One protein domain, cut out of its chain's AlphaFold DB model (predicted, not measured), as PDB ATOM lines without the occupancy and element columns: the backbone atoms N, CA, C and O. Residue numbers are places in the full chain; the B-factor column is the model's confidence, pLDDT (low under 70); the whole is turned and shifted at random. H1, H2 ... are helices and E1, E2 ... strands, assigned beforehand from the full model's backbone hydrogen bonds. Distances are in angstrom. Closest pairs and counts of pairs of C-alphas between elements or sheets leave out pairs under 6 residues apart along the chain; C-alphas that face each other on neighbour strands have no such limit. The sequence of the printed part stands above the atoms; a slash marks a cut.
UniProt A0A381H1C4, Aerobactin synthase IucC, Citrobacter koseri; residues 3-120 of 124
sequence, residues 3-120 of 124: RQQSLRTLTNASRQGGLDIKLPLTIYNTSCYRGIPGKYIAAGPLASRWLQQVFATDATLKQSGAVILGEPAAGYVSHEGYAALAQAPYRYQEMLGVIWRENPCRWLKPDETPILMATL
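This is residues 3 to 120 of the 124 residues of the protein "Aerobactin synthase IucC" of Citrobacter koseri (UniProt A0A381H1C4). A small wall of four short strands, E1, E2, E6 and E5, has the long helix H2 starting by its edge strand E5 and slanting away from the sheet to a corner with H3. Past one end of the sheet lie the short helices H4 and H5, with residues 84 to 89 sticking out, while the little hairpin E3 and E4 stands off the sheet. The printed part has 118 residues, with six named helices and six named strands in the order E1 E2 E3 E4 H1 H2 H3 E5 H4 H5 E6 H6; the class is mixed, helices and strands. The larger sheet, E1 E2 E6 E5, is antiparallel throughout, and the whole is loose, with a radius of gyration of the C-alphas of 16.8 A, and elongated, with spans of 52, 30 and 28 A.

In the larger sheet E1, residues 9 to 11, and E2, residues 20 to 22, form a hairpin, with N 10 and O 21 2.8 A apart. E2 is antiparallel to E6, residues 97 to 101, with N 20 and O 101 2.8 A apart. E6 is antiparallel to the edge strand E5, residues 73 to 76, with N 75 and O 98 2.8 A apart. H1, residues 38 to 41, is on this sheet, over E5, at a height over the sheet of 7.8 A; the closest C-alphas of the two are those of Gly 38 and Tyr 76, 5.7 A apart. H2, residues 44 to 57, only grazes the sheet, with residues 44 to 48; its closest C-alpha to E5 is that of Pro 45, 5.5 A from that of Ala 73. H2 and H3, residues 59 to 64, only just touch and only at the corner, with 3 pairs of C-alphas within 8 A, closest at Phe 55 and Leu 61, 5.5 A; their lines are about perpendicular at 84 degrees. E2 runs on into E3, residues 25 to 29, across a break of 2 residues at 76 degrees. E3 and E4, residues 32 to 34, form a hairpin, with N 25 and O 34 2.9 A apart. H4, residues 80 to 83, and H5, residues 90 to 94, only just touch, with 3 pairs of C-alphas within 8 A, the closest those of Tyr 82 and Tyr 92, 6.4 A apart. H6, residues 104 to 107, is not on the larger sheet. Every O i to N i+4 pair is within hydrogen-bond range in H2 and H3, 0 of 1 is in H5, which has 2 of 2 O i to N i+3 pairs within range, and H1, H4 and H6 are too short for an O i to N i+4 pair.

E1 begins at C-alpha 9, (13.616, 3.131, 47.357). H2 is 20.1 A long, from C-alpha 44 at (4.663, 9.652, 36.373) to C-alpha 57. E6 is 13.4 A long, E5 10.7 A and E3 10.2 A. H6 ends at C-alpha 107, (6.576, -11.106, 38.171).

The C-alphas farthest apart, those of Ala 86 and Asp 111, are 53.7 A apart. The printed part has no cut and no long link; residues 108 to 120 hold no named element. The mean pLDDT of the printed part is 92.0, and residue 3 alone is under 70.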
ATOM      1  N   ARG A   3      16.383  -1.475  52.093       60.00
ATOM      2  CA  ARG A   3      16.845  -0.401  51.198       60.00
ATOM      3  C   ARG A   3      17.421  -1.002  49.922       60.00
ATOM      4  O   ARG A   3      18.222  -1.926  49.990       60.00
ATOM      5  N   GLN A   4      17.046  -0.439  48.780       81.44
ATOM      6  CA  GLN A   4      17.670  -0.754  47.494       81.44
ATOM      7  C   GLN A   4      18.922   0.109  47.265       81.44
ATOM      8  O   GLN A   4      19.175   1.066  47.999       81.44
ATOM      9  N   GLN A   5      19.680  -0.183  46.203       80.94
ATOM     10  CA  GLN A   5      20.905   0.542  45.824       80.94
ATOM     11  C   GLN A   5      20.704   2.065  45.695       80.94
ATOM     12  O   GLN A   5      21.617   2.848  45.938       80.94
ATOM     13  N   SER A   6      19.489   2.510  45.361       86.38
ATOM     14  CA  SER A   6      19.136   3.932  45.279       86.38
ATOM     15  C   SER A   6      19.102   4.657  46.634       86.38
ATOM     16  O   SER A   6      18.906   5.874  46.650       86.38
ATOM     17  N   LEU A   7      19.231   3.933  47.758       90.75
ATOM     18  CA  LEU A   7      19.080   4.356  49.163       90.75
ATOM     19  C   LEU A   7      17.671   4.814  49.563       90.75
ATOM     20  O   LEU A   7      17.272   4.650  50.715       90.75
ATOM     21  N   ARG A   8      16.921   5.383  48.617       94.06
ATOM     22  CA  ARG A   8      15.623   6.032  48.835       94.06
ATOM     23  C   ARG A   8      14.426   5.246  48.312       94.06
ATOM     24  O   ARG A   8      13.301   5.703  48.482       94.06
ATOM     25  N   THR A   9      14.664   4.109  47.658       93.81
ATOM     26  CA  THR A   9      13.616   3.131  47.357       93.81
ATOM     27  C   THR A   9      13.624   2.054  48.432       93.81
ATOM     28  O   THR A   9      14.664   1.466  48.741       93.81
ATOM     29  N   LEU A  10      12.454   1.836  49.017       93.62
ATOM     30  CA  LEU A  10      12.221   0.989  50.169       93.62
ATOM     31  C   LEU A  10      11.265  -0.130  49.778       93.62
ATOM     32  O   LEU A  10      10.123   0.127  49.397       93.62
ATOM     33  N   THR A  11      11.719  -1.368  49.934       91.12
ATOM     34  CA  THR A  11      10.877  -2.550  49.761       91.12
ATOM     35  C   THR A  11      10.215  -2.917  51.082       91.12
ATOM     36  O   THR A  11      10.835  -2.883  52.158       91.12
ATOM     37  N   ASN A  12       8.935  -3.273  51.016       87.38
ATOM     38  CA  ASN A  12       8.196  -3.731  52.182       87.38
ATOM     39  C   ASN A  12       8.694  -5.120  52.617       87.38
ATOM     40  O   ASN A  12       8.513  -6.105  51.912       87.38
ATOM     41  N   ALA A  13       9.330  -5.185  53.790       84.50
ATOM     42  CA  ALA A  13       9.905  -6.423  54.316       84.50
ATOM     43  C   ALA A  13       8.890  -7.277  55.097       84.50
ATOM     44  O   ALA A  13       9.088  -8.477  55.222       84.50
ATOM     45  N   SER A  14       7.825  -6.670  55.633       82.94
ATOM     46  CA  SER A  14       6.810  -7.380  56.423       82.94
ATOM     47  C   SER A  14       5.673  -7.931  55.565       82.94
ATOM     48  O   SER A  14       5.070  -8.935  55.923       82.94
ATOM     49  N   ARG A  15       5.387  -7.296  54.423       80.06
ATOM     50  CA  ARG A  15       4.402  -7.762  53.442       80.06
ATOM     51  C   ARG A  15       5.049  -7.875  52.068       80.06
ATOM     52  O   ARG A  15       5.154  -6.882  51.343       80.06
ATOM     53  N   GLN A  16       5.451  -9.093  51.722       73.44
ATOM     54  CA  GLN A  16       5.986  -9.407  50.400       73.44
ATOM     55  C   GLN A  16       4.920  -9.191  49.313       73.44
ATOM     56  O   GLN A  16       3.724  -9.354  49.555       73.44
ATOM     57  N   GLY A  17       5.348  -8.753  48.126       74.12
ATOM     58  CA  GLY A  17       4.468  -8.481  46.979       74.12
ATOM     59  C   GLY A  17       3.736  -7.129  46.998       74.12
ATOM     60  O   GLY A  17       3.068  -6.790  46.021       74.12
ATOM     61  N   GLY A  18       3.865  -6.334  48.069       86.06
ATOM     62  CA  GLY A  18       3.385  -4.947  48.103       86.06
ATOM     63  C   GLY A  18       4.211  -4.006  47.215       86.06
ATOM     64  O   GLY A  18       5.290  -4.368  46.764       86.06
ATOM     65  N   LEU A  19       3.719  -2.785  46.982       93.81
ATOM     66  CA  LEU A  19       4.464  -1.761  46.239       93.81
ATOM     67  C   LEU A  19       5.721  -1.326  47.011       93.81
ATOM     68  O   LEU A  19       5.673  -1.124  48.229       93.81
ATOM     69  N   ASP A  20       6.818  -1.139  46.286       94.88
ATOM     70  CA  ASP A  20       7.986  -0.411  46.764       94.88
ATOM     71  C   ASP A  20       7.643   1.081  46.887       94.88
ATOM     72  O   ASP A  20       6.816   1.618  46.145       94.88
ATOM     73  N   ILE A  21       8.300   1.768  47.821       95.69
ATOM     74  CA  ILE A  21       8.096   3.196  48.075       95.69
ATOM     75  C   ILE A  21       9.397   3.938  47.809       95.69
ATOM     76  O   ILE A  21      10.428   3.625  48.400       95.69
ATOM     77  N   LYS A  22       9.352   4.957  46.954       96.31
ATOM     78  CA  LYS A  22      10.470   5.865  46.701       96.31
ATOM     79  C   LYS A  22      10.195   7.213  47.350       96.31
ATOM     80  O   LYS A  22       9.180   7.844  47.063       96.31
ATOM     81  N   LEU A  23      11.118   7.651  48.199       96.88
ATOM     82  CA  LEU A  23      11.004   8.884  48.976       96.88
ATOM     83  C   LEU A  23      12.083   9.906  48.574       96.88
ATOM     84  O   LEU A  23      13.106   9.543  47.970       96.88
ATOM     85  N   PRO A  24      11.872  11.199  48.862       95.75
ATOM     86  CA  PRO A  24      12.931  12.189  48.819       95.75
ATOM     87  C   PRO A  24      13.924  11.914  49.947       95.75
ATOM     88  O   PRO A  24      13.555  11.557  51.065       95.75
ATOM     89  N   LEU A  25      15.206  12.079  49.645       94.75
ATOM     90  CA  LEU A  25      16.280  12.005  50.619       94.75
ATOM     91  C   LEU A  25      17.263  13.133  50.315       94.75
ATOM     92  O   LEU A  25      17.824  13.189  49.219       94.75
ATOM     93  N   THR A  26      17.466  14.034  51.277       90.12
ATOM     94  CA  THR A  26      18.327  15.222  51.130       90.12
ATOM     95  C   THR A  26      19.805  14.849  51.234       90.12
ATOM     96  O   THR A  26      20.535  15.313  52.104       90.12
ATOM     97  N   ILE A  27      20.243  13.979  50.330       92.94
ATOM     98  CA  ILE A  27      21.636  13.595  50.128       92.94
ATOM     99  C   ILE A  27      22.066  14.022  48.732       92.94
ATOM    100  O   ILE A  27      21.277  13.964  47.782       92.94
ATOM    101  N   TYR A  28      23.324  14.428  48.616       91.62
ATOM    102  CA  TYR A  28      23.963  14.688  47.337       91.62
ATOM    103  C   TYR A  28      24.690  13.422  46.891       91.62
ATOM    104  O   TYR A  28      25.548  12.916  47.610       91.62
ATOM    105  N   ASN A  29      24.322  12.870  45.738       90.75
ATOM    106  CA  ASN A  29      24.954  11.665  45.207       90.75
ATOM    107  C   ASN A  29      25.001  11.735  43.678       90.75
ATOM    108  O   ASN A  29      23.986  12.040  43.053       90.75
ATOM    109  N   THR A  30      26.163  11.447  43.085       89.44
ATOM    110  CA  THR A  30      26.419  11.565  41.635       89.44
ATOM    111  C   THR A  30      25.909  12.899  41.072       89.44
ATOM    112  O   THR A  30      25.072  12.943  40.173       89.44
ATOM    113  N   SER A  31      26.361  14.001  41.671       90.00
ATOM    114  CA  SER A  31      26.092  15.372  41.220       90.00
ATOM    115  C   SER A  31      24.633  15.864  41.276       90.00
ATOM    116  O   SER A  31      24.308  16.892  40.685       90.00
ATOM    117  N   CYS A  32      23.735  15.180  41.994       91.00
ATOM    118  CA  CYS A  32      22.364  15.660  42.195       91.00
ATOM    119  C   CYS A  32      21.806  15.329  43.585       91.00
ATOM    120  O   CYS A  32      22.201  14.351  44.228       91.00
ATOM    121  N   TYR A  33      20.855  16.150  44.041       94.06
ATOM    122  CA  TYR A  33      20.059  15.836  45.222       94.06
ATOM    123  C   TYR A  33      19.022  14.770  44.884       94.06
ATOM    124  O   TYR A  33      18.415  14.772  43.813       94.06
ATOM    125  N   ARG A  34      18.799  13.838  45.808       95.50
ATOM    126  CA  ARG A  34      17.882  12.714  45.596       95.50
ATOM    127  C   ARG A  34      16.446  13.042  46.032       95.50
ATOM    128  O   ARG A  34      15.847  12.315  46.822       95.50
ATOM    129  N   GLY A  35      15.889  14.121  45.480       94.50
ATOM    130  CA  GLY A  35      14.524  14.597  45.730       94.50
ATOM    131  C   GLY A  35      13.432  13.929  44.878       94.50
ATOM    132  O   GLY A  35      13.681  12.977  44.122       94.50
ATOM    133  N   ILE A  36      12.193  14.401  45.040       94.88
ATOM    134  CA  ILE A  36      11.040  14.092  44.184       94.88
ATOM    135  C   ILE A  36      10.553  15.386  43.499       94.88
ATOM    136  O   ILE A  36       9.983  16.242  44.175       94.88
ATOM    137  N   PRO A  37      10.754  15.549  42.178       90.06
ATOM    138  CA  PRO A  37      10.389  16.770  41.464       90.06
ATOM    139  C   PRO A  37       8.877  16.891  41.260       90.06
ATOM    140  O   PRO A  37       8.292  16.148  40.469       90.06
ATOM    141  N   GLY A  38       8.258  17.891  41.894       85.62
ATOM    142  CA  GLY A  38       6.822  18.162  41.763       85.62
ATOM    143  C   GLY A  38       6.354  18.343  40.315       85.62
ATOM    144  O   GLY A  38       5.322  17.805  39.928       85.62
ATOM    145  N   LYS A  39       7.166  18.996  39.472       84.19
ATOM    146  CA  LYS A  39       6.856  19.247  38.051       84.19
ATOM    147  C   LYS A  39       6.544  17.993  37.220       84.19
ATOM    148  O   LYS A  39       5.831  18.097  36.230       84.19
ATOM    149  N   TYR A  40       7.075  16.827  37.592       85.19
ATOM    150  CA  TYR A  40       6.916  15.590  36.813       85.19
ATOM    151  C   TYR A  40       6.069  14.533  37.519       85.19
ATOM    152  O   TYR A  40       5.656  13.556  36.901       85.19
ATOM    153  N   ILE A  41       5.799  14.718  38.809       89.19
ATOM    154  CA  ILE A  41       5.244  13.663  39.653       89.19
ATOM    155  C   ILE A  41       3.828  13.254  39.239       89.19
ATOM    156  O   ILE A  41       3.501  12.073  39.256       89.19
ATOM    157  N   ALA A  42       3.022  14.217  38.780       84.88
ATOM    158  CA  ALA A  42       1.659  13.979  38.317       84.88
ATOM    159  C   ALA A  42       1.625  13.204  36.989       84.88
ATOM    160  O   ALA A  42       0.700  12.433  36.745       84.88
ATOM    161  N   ALA A  43       2.647  13.373  36.145       92.50
ATOM    162  CA  ALA A  43       2.759  12.671  34.870       92.50
ATOM    163  C   ALA A  43       3.312  11.243  35.022       92.50
ATOM    164  O   ALA A  43       3.086  10.416  34.141       92.50
ATOM    165  N   GLY A  44       4.000  10.940  36.130       94.69
ATOM    166  CA  GLY A  44       4.663   9.652  36.373       94.69
ATOM    167  C   GLY A  44       3.751   8.437  36.154       94.69
ATOM    168  O   GLY A  44       4.057   7.616  35.287       94.69
ATOM    169  N   PRO A  45       2.592   8.341  36.837       96.00
ATOM    170  CA  PRO A  45       1.686   7.205  36.662       96.00
ATOM    171  C   PRO A  45       1.116   7.056  35.250       96.00
ATOM    172  O   PRO A  45       0.933   5.936  34.770       96.00
ATOM    173  N   LEU A  46       0.859   8.171  34.560       96.06
ATOM    174  CA  LEU A  46       0.373   8.157  33.180       96.06
ATOM    175  C   LEU A  46       1.457   7.663  32.217       96.06
ATOM    176  O   LEU A  46       1.195   6.770  31.413       96.06
ATOM    177  N   ALA A  47       2.678   8.188  32.341       96.00
ATOM    178  CA  ALA A  47       3.820   7.766  31.536       96.00
ATOM    179  C   ALA A  47       4.168   6.290  31.779       96.00
ATOM    180  O   ALA A  47       4.415   5.545  30.834       96.00
ATOM    181  N   SER A  48       4.129   5.850  33.040       96.81
ATOM    182  CA  SER A  48       4.377   4.458  33.405       96.81
ATOM    183  C   SER A  48       3.338   3.515  32.797       96.81
ATOM    184  O   SER A  48       3.706   2.510  32.191       96.81
ATOM    185  N   ARG A  49       2.048   3.873  32.870       97.06
ATOM    186  CA  ARG A  49       0.966   3.097  32.247       97.06
ATOM    187  C   ARG A  49       1.114   3.028  30.731       97.06
ATOM    188  O   ARG A  49       0.954   1.955  30.158       97.06
ATOM    189  N   TRP A  50       1.417   4.150  30.085       97.62
ATOM    190  CA  TRP A  50       1.663   4.180  28.644       97.62
ATOM    191  C   TRP A  50       2.829   3.258  28.259       97.62
ATOM    192  O   TRP A  50       2.694   2.449  27.345       97.62
ATOM    193  N   LEU A  51       3.940   3.293  28.999       97.62
ATOM    194  CA  LEU A  51       5.085   2.421  28.731       97.62
ATOM    195  C   LEU A  51       4.735   0.936  28.928       97.62
ATOM    196  O   LEU A  51       5.127   0.099  28.119       97.62
ATOM    197  N   GLN A  52       3.951   0.607  29.959       96.94
ATOM    198  CA  GLN A  52       3.427  -0.749  30.147       96.94
ATOM    199  C   GLN A  52       2.562  -1.196  28.963       96.94
ATOM    200  O   GLN A  52       2.677  -2.340  28.531       96.94
ATOM    201  N   GLN A  53       1.734  -0.308  28.402       97.31
ATOM    202  CA  GLN A  53       0.937  -0.612  27.210       97.31
ATOM    203  C   GLN A  53       1.823  -0.895  25.998       97.31
ATOM    204  O   GLN A  53       1.591  -1.893  25.326       97.31
ATOM    205  N   VAL A  54       2.869  -0.094  25.767       97.75
ATOM    206  CA  VAL A  54       3.834  -0.331  24.680       97.75
ATOM    207  C   VAL A  54       4.449  -1.730  24.794       97.75
ATOM    208  O   VAL A  54       4.391  -2.502  23.838       97.75
ATOM    209  N   PHE A  55       4.945  -2.106  25.977       97.00
ATOM    210  CA  PHE A  55       5.495  -3.448  26.231       97.00
ATOM    211  C   PHE A  55       4.445  -4.556  26.066       97.00
ATOM    212  O   PHE A  55       4.759  -5.657  25.617       97.00
ATOM    213  N   ALA A  56       3.186  -4.265  26.393       95.25
ATOM    214  CA  ALA A  56       2.069  -5.189  26.259       95.25
ATOM    215  C   ALA A  56       1.461  -5.244  24.848       95.25
ATOM    216  O   ALA A  56       0.545  -6.040  24.629       95.25
ATOM    217  N   THR A  57       1.938  -4.466  23.874       97.06
ATOM    218  CA  THR A  57       1.442  -4.509  22.485       97.06
ATOM    219  C   THR A  57       2.527  -4.786  21.456       97.06
ATOM    220  O   THR A  57       2.227  -5.395  20.434       97.06
ATOM    221  N   ASP A  58       3.771  -4.401  21.727       98.25
ATOM    222  CA  ASP A  58       4.897  -4.622  20.823       98.25
ATOM    223  C   ASP A  58       5.332  -6.101  20.801       98.25
ATOM    224  O   ASP A  58       5.554  -6.721  21.844       98.25
ATOM    225  N   ALA A  59       5.438  -6.684  19.604       97.75
ATOM    226  CA  ALA A  59       5.746  -8.103  19.436       97.75
ATOM    227  C   ALA A  59       7.172  -8.458  19.887       97.75
ATOM    228  O   ALA A  59       7.371  -9.490  20.531       97.75
ATOM    229  N   THR A  60       8.151  -7.599  19.592       98.06
ATOM    230  CA  THR A  60       9.554  -7.814  19.961       98.06
ATOM    231  C   THR A  60       9.725  -7.754  21.475       98.06
ATOM    232  O   THR A  60      10.347  -8.641  22.063       98.06
ATOM    233  N   LEU A  61       9.122  -6.759  22.132       97.25
ATOM    234  CA  LEU A  61       9.195  -6.624  23.589       97.25
ATOM    235  C   LEU A  61       8.492  -7.784  24.299       97.25
ATOM    236  O   LEU A  61       9.058  -8.345  25.238       97.25
ATOM    237  N   LYS A  62       7.329  -8.227  23.810       96.06
ATOM    238  CA  LYS A  62       6.661  -9.424  24.343       96.06
ATOM    239  C   LYS A  62       7.524 -10.669  24.242       96.06
ATOM    240  O   LYS A  62       7.650 -11.401  25.219       96.06
ATOM    241  N   GLN A  63       8.113 -10.910  23.072       97.12
ATOM    242  CA  GLN A  63       8.937 -12.091  22.840       97.12
ATOM    243  C   GLN A  63      10.197 -12.092  23.715       97.12
ATOM    244  O   GLN A  63      10.670 -13.158  24.100       97.12
ATOM    245  N   SER A  64      10.709 -10.910  24.078       96.31
ATOM    246  CA  SER A  64      11.848 -10.783  24.994       96.31
ATOM    247  C   SER A  64      11.525 -11.156  26.448       96.31
ATOM    248  O   SER A  64      12.440 -11.380  27.234       96.31
ATOM    249  N   GLY A  65      10.241 -11.188  26.831       92.81
ATOM    250  CA  GLY A  65       9.813 -11.399  28.218       92.81
ATOM    251  C   GLY A  65      10.090 -10.213  29.151       92.81
ATOM    252  O   GLY A  65       9.897 -10.332  30.361       92.81
ATOM    253  N   ALA A  66      10.542  -9.073  28.621       93.75
ATOM    254  CA  ALA A  66      10.808  -7.884  29.413       93.75
ATOM    255  C   ALA A  66       9.523  -7.319  30.036       93.75
ATOM    256  O   ALA A  66       8.470  -7.246  29.402       93.75
ATOM    257  N   VAL A  67       9.635  -6.863  31.282       92.81
ATOM    258  CA  VAL A  67       8.524  -6.293  32.049       92.81
ATOM    259  C   VAL A  67       8.884  -4.915  32.583       92.81
ATOM    260  O   VAL A  67      10.010  -4.654  33.007       92.81
ATOM    261  N   ILE A  68       7.893  -4.028  32.601       95.25
ATOM    262  CA  ILE A  68       8.003  -2.709  33.217       95.25
ATOM    263  C   ILE A  68       7.327  -2.755  34.579       95.25
ATOM    264  O   ILE A  68       6.111  -2.920  34.677       95.25
ATOM    265  N   LEU A  69       8.124  -2.553  35.630       94.94
ATOM    266  CA  LEU A  69       7.606  -2.338  36.977       94.94
ATOM    267  C   LEU A  69       6.897  -0.984  37.022       94.94
ATOM    268  O   LEU A  69       7.561   0.056  37.007       94.94
ATOM    269  N   GLY A  70       5.566  -1.012  37.057       95.88
ATOM    270  CA  GLY A  70       4.742   0.185  36.979       95.88
ATOM    271  C   GLY A  70       4.907   1.107  38.183       95.88
ATOM    272  O   GLY A  70       5.235   0.665  39.281       95.88
ATOM    273  N   GLU A  71       4.628   2.391  38.000       97.00
ATOM    274  CA  GLU A  71       4.555   3.399  39.059       97.00
ATOM    275  C   GLU A  71       3.095   3.867  39.200       97.00
ATOM    276  O   GLU A  71       2.739   4.936  38.706       97.00
ATOM    277  N   PRO A  72       2.195   3.059  39.797       95.94
ATOM    278  CA  PRO A  72       0.746   3.280  39.709       95.94
ATOM    279  C   PRO A  72       0.254   4.559  40.395       95.94
ATOM    280  O   PRO A  72      -0.857   5.010  40.117       95.94
ATOM    281  N   ALA A  73       1.046   5.128  41.302       96.19
ATOM    282  CA  ALA A  73       0.687   6.326  42.036       96.19
ATOM    283  C   ALA A  73       1.928   7.136  42.399       96.19
ATOM    284  O   ALA A  73       3.010   6.593  42.644       96.19
ATOM    285  N   ALA A  74       1.737   8.444  42.505       97.00
ATOM    286  CA  ALA A  74       2.738   9.357  43.008       97.00
ATOM    287  C   ALA A  74       2.065  10.565  43.668       97.00
ATOM    288  O   ALA A  74       0.915  10.887  43.370       97.00
ATOM    289  N   GLY A  75       2.778  11.220  44.576       95.81
ATOM    290  CA  GLY A  75       2.295  12.381  45.312       95.81
ATOM    291  C   GLY A  75       3.425  13.350  45.617       95.81
ATOM    292  O   GLY A  75       4.592  12.965  45.702       95.81
ATOM    293  N   TYR A  76       3.076  14.618  45.772       95.44
ATOM    294  CA  TYR A  76       4.011  15.697  46.058       95.44
ATOM    295  C   TYR A  76       3.292  16.819  46.788       95.44
ATOM    296  O   TYR A  76       2.127  17.096  46.505       95.44
ATOM    297  N   VAL A  77       4.007  17.477  47.691       94.69
ATOM    298  CA  VAL A  77       3.522  18.654  48.404       94.69
ATOM    299  C   VAL A  77       4.555  19.757  48.236       94.69
ATOM    300  O   VAL A  77       5.729  19.578  48.563       94.69
ATOM    301  N   SER A  78       4.111  20.898  47.708       91.75
ATOM    302  CA  SER A  78       4.973  22.067  47.560       91.75
ATOM    303  C   SER A  78       5.243  22.712  48.915       91.75
ATOM    304  O   SER A  78       4.363  22.766  49.771       91.75
ATOM    305  N   HIS A  79       6.457  23.221  49.108       92.56
ATOM    306  CA  HIS A  79       6.796  24.004  50.288       92.56
ATOM    307  C   HIS A  79       6.564  25.488  49.994       92.56
ATOM    308  O   HIS A  79       7.405  26.122  49.358       92.56
ATOM    309  N   GLU A  80       5.474  26.055  50.509       91.38
ATOM    310  CA  GLU A  80       5.009  27.418  50.196       91.38
ATOM    311  C   GLU A  80       6.114  28.481  50.295       91.38
ATOM    312  O   GLU A  80       6.351  29.222  49.344       91.38
ATOM    313  N   GLY A  81       6.874  28.486  51.399       94.00
ATOM    314  CA  GLY A  81       7.958  29.455  51.598       94.00
ATOM    315  C   GLY A  81       9.063  29.404  50.535       94.00
ATOM    316  O   GLY A  81       9.527  30.446  50.088       94.00
ATOM    317  N   TYR A  82       9.467  28.211  50.082       91.88
ATOM    318  CA  TYR A  82      10.483  28.072  49.031       91.88
ATOM    319  C   TYR A  82       9.893  28.226  47.630       91.88
ATOM    320  O   TYR A  82      10.595  28.673  46.729       91.88
ATOM    321  N   ALA A  83       8.619  27.880  47.442       89.88
ATOM    322  CA  ALA A  83       7.913  28.073  46.182       89.88
ATOM    323  C   ALA A  83       7.733  29.563  45.844       89.88
ATOM    324  O   ALA A  83       7.782  29.929  44.674       89.88
ATOM    325  N   ALA A  84       7.588  30.424  46.857       93.56
ATOM    326  CA  ALA A  84       7.502  31.875  46.683       93.56
ATOM    327  C   ALA A  84       8.834  32.531  46.263       93.56
ATOM    328  O   ALA A  84       8.849  33.656  45.762       93.56
ATOM    329  N   LEU A  85       9.966  31.847  46.454       94.25
ATOM    330  CA  LEU A  85      11.292  32.366  46.134       94.25
ATOM    331  C   LEU A  85      11.693  31.956  44.712       94.25
ATOM    332  O   LEU A  85      12.110  30.823  44.475       94.25
ATOM    333  N   ALA A  86      11.655  32.906  43.776       89.50
ATOM    334  CA  ALA A  86      11.970  32.664  42.362       89.50
ATOM    335  C   ALA A  86      13.359  32.033  42.121       89.50
ATOM    336  O   ALA A  86      13.545  31.302  41.152       89.50
ATOM    337  N   GLN A  87      14.327  32.297  43.006       93.19
ATOM    338  CA  GLN A  87      15.698  31.779  42.919       93.19
ATOM    339  C   GLN A  87      16.018  30.719  43.988       93.19
ATOM    340  O   GLN A  87      17.190  30.430  44.235       93.19
ATOM    341  N   ALA A  88      15.013  30.136  44.655       91.38
ATOM    342  CA  ALA A  88      15.274  29.052  45.597       91.38
ATOM    343  C   ALA A  88      15.976  27.879  44.887       91.38
ATOM    344  O   ALA A  88      15.522  27.436  43.828       91.38
ATOM    345  N   PRO A  89      17.052  27.317  45.472       92.50
ATOM    346  CA  PRO A  89      17.684  26.123  44.930       92.50
ATOM    347  C   PRO A  89      16.676  24.983  44.761       92.50
ATOM    348  O   PRO A  89      15.926  24.673  45.689       92.50
ATOM    349  N   TYR A  90      16.705  24.309  43.605       91.50
ATOM    350  CA  TYR A  90      15.693  23.311  43.232       91.50
ATOM    351  C   TYR A  90      15.466  22.232  44.302       91.50
ATOM    352  O   TYR A  90      14.338  21.802  44.503       91.50
ATOM    353  N   ARG A  91      16.514  21.829  45.043       93.06
ATOM    354  CA  ARG A  91      16.442  20.808  46.106       93.06
ATOM    355  C   ARG A  91      15.329  21.071  47.123       93.06
ATOM    356  O   ARG A  91      14.741  20.122  47.633       93.06
ATOM    357  N   TYR A  92      15.035  22.339  47.415       93.06
ATOM    358  CA  TYR A  92      14.003  22.718  48.380       93.06
ATOM    359  C   TYR A  92      12.590  22.534  47.827       93.06
ATOM    360  O   TYR A  92      11.642  22.342  48.584       93.06
ATOM    361  N   GLN A  93      12.450  22.506  46.505       91.62
ATOM    362  CA  GLN A  93      11.200  22.195  45.828       91.62
ATOM    363  C   GLN A  93      10.979  20.685  45.687       91.62
ATOM    364  O   GLN A  93       9.964  20.285  45.138       91.62
ATOM    365  N   GLU A  94      11.884  19.826  46.161       94.25
ATOM    366  CA  GLU A  94      11.805  18.372  45.954       94.25
ATOM    367  C   GLU A  94      11.786  17.565  47.261       94.25
ATOM    368  O   GLU A  94      12.050  16.359  47.262       94.25
ATOM    369  N   MET A  95      11.510  18.231  48.387       94.56
ATOM    370  CA  MET A  95      11.690  17.676  49.735       94.56
ATOM    371  C   MET A  95      10.544  16.788  50.222       94.56
ATOM    372  O   MET A  95      10.765  15.985  51.124       94.56
ATOM    373  N   LEU A  96       9.338  16.920  49.659       95.31
ATOM    374  CA  LEU A  96       8.164  16.178  50.111       95.31
ATOM    375  C   LEU A  96       7.401  15.585  48.928       95.31
ATOM    376  O   LEU A  96       6.698  16.270  48.191       95.31
ATOM    377  N   GLY A  97       7.542  14.276  48.764       95.50
ATOM    378  CA  GLY A  97       6.847  13.518  47.739       95.50
ATOM    379  C   GLY A  97       7.023  12.022  47.924       95.50
ATOM    380  O   GLY A  97       7.721  11.560  48.825       95.50
ATOM    381  N   VAL A  98       6.363  11.257  47.073       97.12
ATOM    382  CA  VAL A  98       6.359   9.801  47.125       97.12
ATOM    383  C   VAL A  98       6.025   9.248  45.749       97.12
ATOM    384  O   VAL A  98       5.204   9.808  45.027       97.12
ATOM    385  N   ILE A  99       6.670   8.146  45.384       97.12
ATOM    386  CA  ILE A  99       6.284   7.322  44.238       97.12
ATOM    387  C   ILE A  99       6.102   5.904  44.756       97.12
ATOM    388  O   ILE A  99       6.980   5.383  45.449       97.12
ATOM    389  N   TRP A 100       4.979   5.283  44.411       96.50
ATOM    390  CA  TRP A 100       4.789   3.855  44.610       96.50
ATOM    391  C   TRP A 100       5.130   3.131  43.323       96.50
ATOM    392  O   TRP A 100       4.665   3.527  42.258       96.50
ATOM    393  N   ARG A 101       5.923   2.067  43.431       96.31
ATOM    394  CA  ARG A 101       6.373   1.258  42.299       96.31
ATOM    395  C   ARG A 101       6.048  -0.209  42.534       96.31
ATOM    396  O   ARG A 101       6.121  -0.692  43.657       96.31
ATOM    397  N   GLU A 102       5.691  -0.931  41.485       94.88
ATOM    398  CA  GLU A 102       5.512  -2.374  41.552       94.88
ATOM    399  C   GLU A 102       6.799  -3.073  41.973       94.88
ATOM    400  O   GLU A 102       7.892  -2.755  41.506       94.88
ATOM    401  N   ASN A 103       6.652  -4.048  42.863       91.19
ATOM    402  CA  ASN A 103       7.761  -4.859  43.323       91.19
ATOM    403  C   ASN A 103       8.052  -5.989  42.316       91.19
ATOM    404  O   ASN A 103       7.107  -6.617  41.826       91.19
ATOM    405  N   PRO A 104       9.333  -6.282  42.016       88.62
ATOM    406  CA  PRO A 104       9.707  -7.311  41.046       88.62
ATOM    407  C   PRO A 104       9.206  -8.709  41.413       88.62
ATOM    408  O   PRO A 104       8.903  -9.484  40.512       88.62
ATOM    409  N   CYS A 105       9.028  -9.019  42.703       88.06
ATOM    410  CA  CYS A 105       8.534 -10.323  43.144       88.06
ATOM    411  C   CYS A 105       7.129 -10.654  42.627       88.06
ATOM    412  O   CYS A 105       6.736 -11.812  42.660       88.06
ATOM    413  N   ARG A 106       6.367  -9.667  42.131       87.69
ATOM    414  CA  ARG A 106       5.058  -9.900  41.499       87.69
ATOM    415  C   ARG A 106       5.157 -10.601  40.140       87.69
ATOM    416  O   ARG A 106       4.147 -11.101  39.663       87.69
ATOM    417  N   TRP A 107       6.340 -10.606  39.528       88.75
ATOM    418  CA  TRP A 107       6.576 -11.106  38.171       88.75
ATOM    419  C   TRP A 107       7.430 -12.376  38.131       88.75
ATOM    420  O   TRP A 107       7.685 -12.893  37.048       88.75
ATOM    421  N   LEU A 108       7.873 -12.867  39.290       89.62
ATOM    422  CA  LEU A 108       8.702 -14.063  39.390       89.62
ATOM    423  C   LEU A 108       7.848 -15.327  39.320       89.62
ATOM    424  O   LEU A 108       6.773 -15.400  39.923       89.62
ATOM    425  N   LYS A 109       8.369 -16.348  38.648       90.38
ATOM    426  CA  LYS A 109       7.889 -17.725  38.795       90.38
ATOM    427  C   LYS A 109       8.343 -18.315  40.142       90.38
ATOM    428  O   LYS A 109       9.264 -17.778  40.759       90.38
ATOM    429  N   PRO A 110       7.723 -19.414  40.618       88.62
ATOM    430  CA  PRO A 110       8.029 -20.006  41.926       88.62
ATOM    431  C   PRO A 110       9.505 -20.364  42.165       88.62
ATOM    432  O   PRO A 110       9.933 -20.434  43.312       88.62
ATOM    433  N   ASP A 111      10.270 -20.589  41.100       92.75
ATOM    434  CA  ASP A 111      11.675 -20.997  41.098       92.75
ATOM    435  C   ASP A 111      12.647 -19.884  40.660       92.75
ATOM    436  O   ASP A 111      13.851 -20.113  40.546       92.75
ATOM    437  N   GLU A 112      12.158 -18.660  40.449       92.19
ATOM    438  CA  GLU A 112      12.976 -17.527  40.016       92.19
ATOM    439  C   GLU A 112      13.418 -16.652  41.200       92.19
ATOM    440  O   GLU A 112      12.655 -16.349  42.117       92.19
ATOM    441  N   THR A 113      14.672 -16.189  41.162       89.69
ATOM    442  CA  THR A 113      15.218 -15.218  42.123       89.69
ATOM    443  C   THR A 113      15.692 -13.970  41.380       89.69
ATOM    444  O   THR A 113      16.465 -14.092  40.427       89.69
ATOM    445  N   PRO A 114      15.284 -12.759  41.799       88.69
ATOM    446  CA  PRO A 114      15.715 -11.540  41.142       88.69
ATOM    447  C   PRO A 114      17.123 -11.171  41.613       88.69
ATOM    448  O   PRO A 114      17.399 -11.128  42.813       88.69
ATOM    449  N   ILE A 115      17.996 -10.825  40.670       89.81
ATOM    450  CA  ILE A 115      19.301 -10.221  40.952       89.81
ATOM    451  C   ILE A 115      19.392  -8.847  40.290       89.81
ATOM    452  O   ILE A 115      18.785  -8.595  39.249       89.81
ATOM    453  N   LEU A 116      20.137  -7.932  40.908       90.50
ATOM    454  CA  LEU A 116      20.419  -6.637  40.296       90.50
ATOM    455  C   LEU A 116      21.462  -6.830  39.198       90.50
ATOM    456  O   LEU A 116      22.494  -7.434  39.446       90.50
ATOM    457  N   MET A 117      21.258  -6.245  38.017       92.06
ATOM    458  CA  MET A 117      22.236  -6.337  36.919       92.06
ATOM    459  C   MET A 117      23.647  -5.888  37.346       92.06
ATOM    460  O   MET A 117      24.631  -6.488  36.938       92.06
ATOM    461  N   ALA A 118      23.742  -4.903  38.249       88.69
ATOM    462  CA  ALA A 118      25.007  -4.416  38.801       88.69
ATOM    463  C   ALA A 118      25.821  -5.476  39.575       88.69
ATOM    464  O   ALA A 118      27.000  -5.255  39.827       88.69
ATOM    465  N   THR A 119      25.229  -6.609  39.974       89.38
ATOM    466  CA  THR A 119      25.978  -7.702  40.617       89.38
ATOM    467  C   THR A 119      26.716  -8.585  39.615       89.38
ATOM    468  O   THR A 119      27.533  -9.396  40.037       89.38
ATOM    469  N   LEU A 120      26.433  -8.464  38.314       87.75
ATOM    470  CA  LEU A 120      27.095  -9.251  37.267       87.75
ATOM    471  C   LEU A 120      28.511  -8.744  36.965       87.75
ATOM    472  O   LEU A 120      29.377  -9.541  36.618       87.75
TER     473      LEU A 120